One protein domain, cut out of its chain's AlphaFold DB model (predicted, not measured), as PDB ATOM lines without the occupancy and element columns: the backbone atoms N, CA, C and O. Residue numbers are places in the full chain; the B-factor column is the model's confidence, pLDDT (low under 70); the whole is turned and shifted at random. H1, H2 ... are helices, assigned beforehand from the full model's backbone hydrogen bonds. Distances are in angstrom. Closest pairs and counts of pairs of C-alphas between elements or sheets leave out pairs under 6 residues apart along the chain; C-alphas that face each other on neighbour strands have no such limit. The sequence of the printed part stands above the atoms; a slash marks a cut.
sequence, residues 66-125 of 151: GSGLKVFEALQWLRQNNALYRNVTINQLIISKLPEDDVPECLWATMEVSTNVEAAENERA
ATOM      1  N   GLY A  66     102.047  29.392  38.869       59.06
ATOM      2  CA  GLY A  66     101.402  28.116  38.536       59.06
ATOM      3  C   GLY A  66     102.313  26.881  38.604       59.06
ATOM      4  O   GLY A  66     101.974  25.890  39.261       59.06
ATOM      5  N   SER A  67     103.471  26.928  37.939       63.03
ATOM      6  CA  SER A  67     104.323  25.747  37.690       63.03
ATOM      7  C   SER A  67     105.641  25.770  38.475       63.03
ATOM      8  O   SER A  67     106.002  24.780  39.115       63.03
ATOM      9  N   GLY A  68     106.331  26.914  38.532       72.88
ATOM     10  CA  GLY A  68     107.640  27.035  39.193       72.88
ATOM     11  C   GLY A  68     107.626  26.698  40.690       72.88
ATOM     12  O   GLY A  68     108.572  26.098  41.200       72.88
ATOM     13  N   LEU A  69     106.532  27.009  41.396       79.12
ATOM     14  CA  LEU A  69     106.372  26.634  42.807       79.12
ATOM     15  C   LEU A  69     106.245  25.117  42.987       79.12
ATOM     16  O   LEU A  69     106.898  24.560  43.865       79.12
ATOM     17  N   LYS A  70     105.471  24.444  42.125       81.25
ATOM     18  CA  LYS A  70     105.280  22.985  42.175       81.25
ATOM     19  C   LYS A  70     106.570  22.244  41.846       81.25
ATOM     20  O   LYS A  70     106.925  21.286  42.527       81.25
ATOM     21  N   VAL A  71     107.306  22.714  40.836       83.56
ATOM     22  CA  VAL A  71     108.622  22.163  40.479       83.56
ATOM     23  C   VAL A  71     109.599  22.329  41.640       83.56
ATOM     24  O   VAL A  71     110.305  21.385  41.996       83.56
ATOM     25  N   PHE A  72     109.620  23.498  42.278       86.81
ATOM     26  CA  PHE A  72     110.469  23.730  43.442       86.81
ATOM     27  C   PHE A  72     110.118  22.814  44.619       86.81
ATOM     28  O   PHE A  72     111.015  22.219  45.221       86.81
ATOM     29  N   GLU A  73     108.831  22.672  44.928       87.56
ATOM     30  CA  GLU A  73     108.338  21.800  45.992       87.56
ATOM     31  C   GLU A  73     108.695  20.329  45.730       87.56
ATOM     32  O   GLU A  73     109.243  19.658  46.606       87.56
ATOM     33  N   ALA A  74     108.505  19.849  44.498       87.81
ATOM     34  CA  ALA A  74     108.879  18.495  44.097       87.81
ATOM     35  C   ALA A  74     110.394  18.249  44.212       87.81
ATOM     36  O   ALA A  74     110.824  17.214  44.728       87.81
ATOM     37  N   LEU A  75     111.225  19.209  43.787       89.31
ATOM     38  CA  LEU A  75     112.683  19.111  43.912       89.31
ATOM     39  C   LEU A  75     113.135  19.136  45.378       89.31
ATOM     40  O   LEU A  75     114.058  18.407  45.755       89.31
ATOM     41  N   GLN A  76     112.478  19.935  46.222       91.56
ATOM     42  CA  GLN A  76     112.725  19.918  47.661       91.56
ATOM     43  C   GLN A  76     112.371  18.569  48.281       91.56
ATOM     44  O   GLN A  76     113.176  18.030  49.045       91.56
ATOM     45  N   TRP A  77     111.210  18.015  47.931       93.44
ATOM     46  CA  TRP A  77     110.786  16.701  48.396       93.44
ATOM     47  C   TRP A  77     111.790  15.622  47.978       93.44
ATOM     48  O   TRP A  77     112.226  14.829  48.816       93.44
ATOM     49  N   LEU A  78     112.242  15.638  46.721       91.06
ATOM     50  CA  LEU A  78     113.220  14.679  46.205       91.06
ATOM     51  C   LEU A  78     114.547  14.747  46.974       91.06
ATOM     52  O   LEU A  78     115.106  13.714  47.344       91.06
ATOM     53  N   ARG A  79     115.031  15.958  47.264       92.56
ATOM     54  CA  ARG A  79     116.260  16.171  48.043       92.56
ATOM     55  C   ARG A  79     116.153  15.632  49.472       92.56
ATOM     56  O   ARG A  79     117.146  15.162  50.020       92.56
ATOM     57  N   GLN A  80     114.975  15.739  50.086       92.25
ATOM     58  CA  GLN A  80     114.741  15.281  51.459       92.25
ATOM     59  C   GLN A  80     114.585  13.758  51.542       92.25
ATOM     60  O   GLN A  80     115.103  13.146  52.473       92.25
ATOM     61  N   ASN A  81     113.911  13.152  50.563       94.44
ATOM     62  CA  ASN A  81     113.525  11.739  50.607       94.44
ATOM     63  C   ASN A  81     114.528  10.798  49.930       94.44
ATOM     64  O   ASN A  81     114.441   9.584  50.101       94.44
ATOM     65  N   ASN A  82     115.489  11.321  49.165       92.31
ATOM     66  CA  ASN A  82     116.440  10.489  48.441       92.31
ATOM     67  C   ASN A  82     117.892  10.905  48.720       92.31
ATOM     68  O   ASN A  82     118.342  11.999  48.372       92.31
ATOM     69  N   ALA A  83     118.647   9.981  49.325       91.75
ATOM     70  CA  ALA A  83     120.034  10.187  49.737       91.75
ATOM     71  C   ALA A  83     120.970  10.551  48.572       91.75
ATOM     72  O   ALA A  83     121.951  11.263  48.790       91.75
ATOM     73  N   LEU A  84     120.651  10.126  47.343       92.19
ATOM     74  CA  LEU A  84     121.445  10.431  46.148       92.19
ATOM     75  C   LEU A  84     121.426  11.924  45.797       92.19
ATOM     76  O   LEU A  84     122.385  12.435  45.225       92.19
ATOM     77  N   TYR A  85     120.362  12.636  46.175       88.94
ATOM     78  CA  TYR A  85     120.159  14.041  45.818       88.94
ATOM     79  C   TYR A  85     120.444  15.008  46.974       88.94
ATOM     80  O   TYR A  85     120.272  16.215  46.818       88.94
ATOM     81  N   ARG A  86     120.932  14.516  48.121       88.25
ATOM     82  CA  ARG A  86     121.135  15.310  49.347       88.25
ATOM     83  C   ARG A  86     122.073  16.509  49.160       88.25
ATOM     84  O   ARG A  86     121.887  17.537  49.804       88.25
ATOM     85  N   ASN A  87     123.040  16.380  48.251       91.00
ATOM     86  CA  ASN A  87     124.065  17.392  47.975       91.00
ATOM     87  C   ASN A  87     123.753  18.255  46.741       91.00
ATOM     88  O   ASN A  87     124.602  19.029  46.305       91.00
ATOM     89  N   VAL A  88     122.561  18.128  46.154       87.31
ATOM     90  CA  VAL A  88     122.176  18.920  44.982       87.31
ATOM     91  C   VAL A  88     121.693  20.301  45.422       87.31
ATOM     92  O   VAL A  88     120.783  20.443  46.244       87.31
ATOM     93  N   THR A  89     122.303  21.341  44.856       90.81
ATOM     94  CA  THR A  89     121.881  22.729  45.052       90.81
ATOM     95  C   THR A  89     120.761  23.067  44.075       90.81
ATOM     96  O   THR A  89     120.956  23.073  42.863       90.81
ATOM     97  N   ILE A  90     119.576  23.361  44.605       89.94
ATOM     98  CA  ILE A  90     118.415  23.764  43.811       89.94
ATOM     99  C   ILE A  90     118.546  25.261  43.503       89.94
ATOM    100  O   ILE A  90     118.572  26.082  44.420       89.94
ATOM    101  N   ASN A  91     118.651  25.625  42.223       87.00
ATOM    102  CA  ASN A  91     118.780  27.021  41.806       87.00
ATOM    103  C   ASN A  91     117.402  27.655  41.567       87.00
ATOM    104  O   ASN A  91     116.793  27.473  40.510       87.00
ATOM    105  N   GLN A  92     116.946  28.448  42.536       83.19
ATOM    106  CA  GLN A  92     115.642  29.113  42.484       83.19
ATOM    107  C   GLN A  92     115.490  30.062  41.292       83.19
ATOM    108  O   GLN A  92     114.402  30.168  40.737       83.19
ATOM    109  N   LEU A  93     116.577  30.720  40.872       82.69
ATOM    110  CA  LEU A  93     116.556  31.698  39.780       82.69
ATOM    111  C   LEU A  93     116.308  31.051  38.416       82.69
ATOM    112  O   LEU A  93     115.843  31.715  37.494       82.69
ATOM    113  N   ILE A  94     116.662  29.772  38.261       81.75
ATOM    114  CA  ILE A  94     116.383  29.015  37.036       81.75
ATOM    115  C   ILE A  94     114.932  28.544  37.054       81.75
ATOM    116  O   ILE A  94     114.234  28.664  36.053       81.75
ATOM    117  N   ILE A  95     114.455  28.077  38.207       82.44
ATOM    118  CA  ILE A  95     113.075  27.607  38.368       82.44
ATOM    119  C   ILE A  95     112.080  28.753  38.170       82.44
ATOM    120  O   ILE A  95     111.055  28.565  37.527       82.44
ATOM    121  N   SER A  96     112.403  29.963  38.637       79.25
ATOM    122  CA  SER A  96     111.574  31.154  38.413       79.25
ATOM    123  C   SER A  96     111.536  31.619  36.955       79.25
ATOM    124  O   SER A  96     110.734  32.483  36.619       79.25
ATOM    125  N   LYS A  97     112.428  31.102  36.099       79.50
ATOM    126  CA  LYS A  97     112.443  31.373  34.654       79.50
ATOM    127  C   LYS A  97     111.708  30.304  33.849       79.50
ATOM    128  O   LYS A  97     111.643  30.433  32.629       79.50
ATOM    129  N   LEU A  98     111.205  29.247  34.494       75.62
ATOM    130  CA  LEU A  98     110.402  28.253  33.796       75.62
ATOM    131  C   LEU A  98     109.109  28.911  33.294       75.62
ATOM    132  O   LEU A  98     108.517  29.711  34.024       75.62
ATOM    133  N   PRO A  99     108.693  28.609  32.054       71.31
ATOM    134  CA  PRO A  99     107.432  29.101  31.528       71.31
ATOM    135  C   PRO A  99     106.270  28.608  32.397       71.31
ATOM    136  O   PRO A  99     106.311  27.522  32.979       71.31
ATOM    137  N   GLU A 100     105.241  29.444  32.513       70.88
ATOM    138  CA  GLU A 100     104.029  29.098  33.260       70.88
ATOM    139  C   GLU A 100     103.223  28.011  32.532       70.88
ATOM    140  O   GLU A 100     102.639  27.145  33.179       70.88
ATOM    141  N   ASP A 101     103.296  27.999  31.198       65.06
ATOM    142  CA  ASP A 101     102.744  26.950  30.351       65.06
ATOM    143  C   ASP A 101     103.742  25.788  30.225       65.06
ATOM    144  O   ASP A 101     104.809  25.914  29.619       65.06
ATOM    145  N   ASP A 102     103.377  24.635  30.796       67.88
ATOM    146  CA  ASP A 102     104.175  23.396  30.874       67.88
ATOM    147  C   ASP A 102     104.603  22.824  29.503       67.88
ATOM    148  O   ASP A 102     105.418  21.902  29.428       67.88
ATOM    149  N   VAL A 103     104.070  23.357  28.403       66.50
ATOM    150  CA  VAL A 103     104.333  22.894  27.042       66.50
ATOM    151  C   VAL A 103     104.654  24.110  26.168       66.50
ATOM    152  O   VAL A 103     103.786  24.962  25.975       66.50
ATOM    153  N   PRO A 104     105.884  24.207  25.627       68.38
ATOM    154  CA  PRO A 104     106.264  25.261  24.696       68.38
ATOM    155  C   PRO A 104     105.254  25.419  23.557       68.38
ATOM    156  O   PRO A 104     104.803  24.427  22.985       68.38
ATOM    157  N   GLU A 105     104.954  26.660  23.171       68.12
ATOM    158  CA  GLU A 105     104.036  26.973  22.064       68.12
ATOM    159  C   GLU A 105     104.422  26.248  20.766       68.12
ATOM    160  O   GLU A 105     103.558  25.828  20.003       68.12
ATOM    161  N   CYS A 106     105.717  26.001  20.550       68.81
ATOM    162  CA  CYS A 106     106.186  25.229  19.405       68.81
ATOM    163  C   CYS A 106     105.698  23.770  19.399       68.81
ATOM    164  O   CYS A 106     105.479  23.231  18.318       68.81
ATOM    165  N   LEU A 107     105.493  23.143  20.563       73.00
ATOM    166  CA  LEU A 107     104.917  21.798  20.654       73.00
ATOM    167  C   LEU A 107     103.402  21.830  20.422       73.00
ATOM    168  O   LEU A 107     102.887  20.975  19.702       73.00
ATOM    169  N   TRP A 108     102.706  22.845  20.949       77.81
ATOM    170  CA  TRP A 108     101.279  23.061  20.676       77.81
ATOM    171  C   TRP A 108     101.004  23.323  19.197       77.81
ATOM    172  O   TRP A 108     100.062  22.766  18.644       77.81
ATOM    173  N   ALA A 109     101.852  24.118  18.542       78.19
ATOM    174  CA  ALA A 109     101.719  24.456  17.129       78.19
ATOM    175  C   ALA A 109     101.827  23.229  16.207       78.19
ATOM    176  O   ALA A 109     101.287  23.239  15.104       78.19
ATOM    177  N   THR A 110     102.515  22.177  16.656       75.56
ATOM    178  CA  THR A 110     102.640  20.907  15.925       75.56
ATOM    179  C   THR A 110     101.634  19.844  16.357       75.56
ATOM    180  O   THR A 110     101.605  18.765  15.769       75.56
ATOM    181  N   MET A 111     100.832  20.105  17.391       81.06
ATOM    182  CA  MET A 111      99.893  19.121  17.910       81.06
ATOM    183  C   MET A 111      98.638  19.078  17.033       81.06
ATOM    184  O   MET A 111      97.785  19.960  17.093       81.06
ATOM    185  N   GLU A 112      98.517  18.033  16.220       80.31
ATOM    186  CA  GLU A 112      97.327  17.788  15.411       80.31
ATOM    187  C   GLU A 112      96.295  17.003  16.232       80.31
ATOM    188  O   GLU A 112      96.468  15.823  16.533       80.31
ATOM    189  N   VAL A 113      95.214  17.674  16.631       81.12
ATOM    190  CA  VAL A 113      94.085  17.023  17.305       81.12
ATOM    191  C   VAL A 113      93.100  16.549  16.243       81.12
ATOM    192  O   VAL A 113      92.328  17.338  15.701       81.12
ATOM    193  N   SER A 114      93.108  15.249  15.954       81.00
ATOM    194  CA  SER A 114      92.073  14.638  15.119       81.00
ATOM    195  C   SER A 114      90.784  14.470  15.924       81.00
ATOM    196  O   SER A 114      90.758  13.790  16.948       81.00
ATOM    197  N   THR A 115      89.691  15.070  15.452       86.75
ATOM    198  CA  THR A 115      88.335  14.841  15.982       86.75
ATOM    199  C   THR A 115      87.602  13.718  15.245       86.75
ATOM    200  O   THR A 115      86.428  13.459  15.514       86.75
ATOM    201  N   ASN A 116      88.275  13.038  14.310       86.25
ATOM    202  CA  ASN A 116      87.683  11.965  13.526       86.25
ATOM    203  C   ASN A 116      87.633  10.665  14.344       86.25
ATOM    204  O   ASN A 116      88.549   9.843  14.316       86.25
ATOM    205  N   VAL A 117      86.526  10.498  15.067       86.38
ATOM    206  CA  VAL A 117      86.248   9.324  15.907       86.38
ATOM    207  C   VAL A 117      86.246   8.029  15.089       86.38
ATOM    208  O   VAL A 117      86.721   7.006  15.568       86.38
ATOM    209  N   GLU A 118      85.765   8.064  13.844       86.88
ATOM    210  CA  GLU A 118      85.707   6.883  12.975       86.88
ATOM    211  C   GLU A 118      87.109   6.401  12.576       86.88
ATOM    212  O   GLU A 118      87.386   5.202  12.615       86.88
ATOM    213  N   ALA A 119      88.024   7.328  12.270       84.19
ATOM    214  CA  ALA A 119      89.424   7.000  12.007       84.19
ATOM    215  C   ALA A 119      90.102   6.383  13.244       84.19
ATOM    216  O   ALA A 119      90.757   5.348  13.126       84.19
ATOM    217  N   ALA A 120      89.875   6.955  14.430       84.12
ATOM    218  CA  ALA A 120      90.422   6.432  15.683       84.12
ATOM    219  C   ALA A 120      89.899   5.017  16.012       84.12
ATOM    220  O   ALA A 120      90.654   4.151  16.458       84.12
ATOM    221  N   GLU A 121      88.615   4.755  15.762       86.06
ATOM    222  CA  GLU A 121      88.011   3.433  15.962       86.06
ATOM    223  C   GLU A 121      88.522   2.398  14.944       86.06
ATOM    224  O   GLU A 121      88.799   1.256  15.318       86.06
ATOM    225  N   ASN A 122      88.741   2.793  13.685       87.00
ATOM    226  CA  ASN A 122      89.346   1.925  12.665       87.00
ATOM    227  C   ASN A 122      90.810   1.579  12.966       87.00
ATOM    228  O   ASN A 122      91.229   0.432  12.771       87.00
ATOM    229  N   GLU A 123      91.589   2.543  13.463       85.38
ATOM    230  CA  GLU A 123      92.940   2.280  13.958       85.38
ATOM    231  C   GLU A 123      92.889   1.272  15.106       85.38
ATOM    232  O   GLU A 123      93.585   0.257  15.055       85.38
ATOM    233  N   ARG A 124      92.000   1.484  16.091       82.25
ATOM    234  CA  ARG A 124      91.815   0.567  17.227       82.25
ATOM    235  C   ARG A 124      91.478  -0.857  16.777       82.25
ATOM    236  O   ARG A 124      92.051  -1.807  17.305       82.25
ATOM    237  N   ALA A 125      90.577  -1.007  15.808       83.06
ATOM    238  CA  ALA A 125      90.147  -2.305  15.288       83.06
ATOM    239  C   ALA A 125      91.255  -3.067  14.537       83.06
ATOM    240  O   ALA A 125      91.170  -4.287  14.390       83.06
TER     241      ALA A 125
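AT A GLANCE: This is residues 66 to 125 of the 151 residues of the protein "Hypothetical protein" of Rotaria sp. Silwood1 (UniProt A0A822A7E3). The model is a wide, open U of helices: H1 and the chain folding back beside it to H2 form one side, a thin arm with the small helix H3 runs along the base, and H4 makes the other side at the far end. Residues 103 to 125, with H3 and H4, stand free and stick out from the small body at H1 and H2. The printed part has 60 residues with four named helices, H1, H2, H3 and H4 in chain order, and no named strand; its class is all helix. It is extended, with a radius of gyration of the C-alphas of 19.0 A and spans of 52 by 26 by 15 A.

HOW THE PARTS SIT: Begin at H1, residues 68 to 81, which touches H2, residues 92 to 95, with its residues 68 to 72 alone. Look there for their closest C-alphas, those of Gly 68 and Ile 95, 5.5 A apart. Further along, H3, residues 105 to 109, is apart from H1 and H2. H4, residues 117 to 125, is apart from H1, H2 and H3. In H1, H3 and H4 every O i to N i+4 pair is within hydrogen-bond range; H2 is too short for such a pair, but its one O i to N i+3 pair is within range.

IN THESE COORDINATES: Find C-alpha 68 at (107.640, 27.035, 39.193); from there H1 runs 20.0 A to C-alpha 81. H2 covers 5.1 A and H3 6.0 A, the latter starting at (104.036, 26.973, 22.064). H4 runs 12.3 A to C-alpha 125 at (90.147, -2.305, 15.288).

THE WHOLE: The C-alphas farthest apart, those of Asn 87 and Glu 118, are 53.0 A apart. The printed part has no cut, and its three links between helices are short. Mean pLDDT of the printed part is 82.0; look for values under 70 at residues 66 to 67 and 101 to 106.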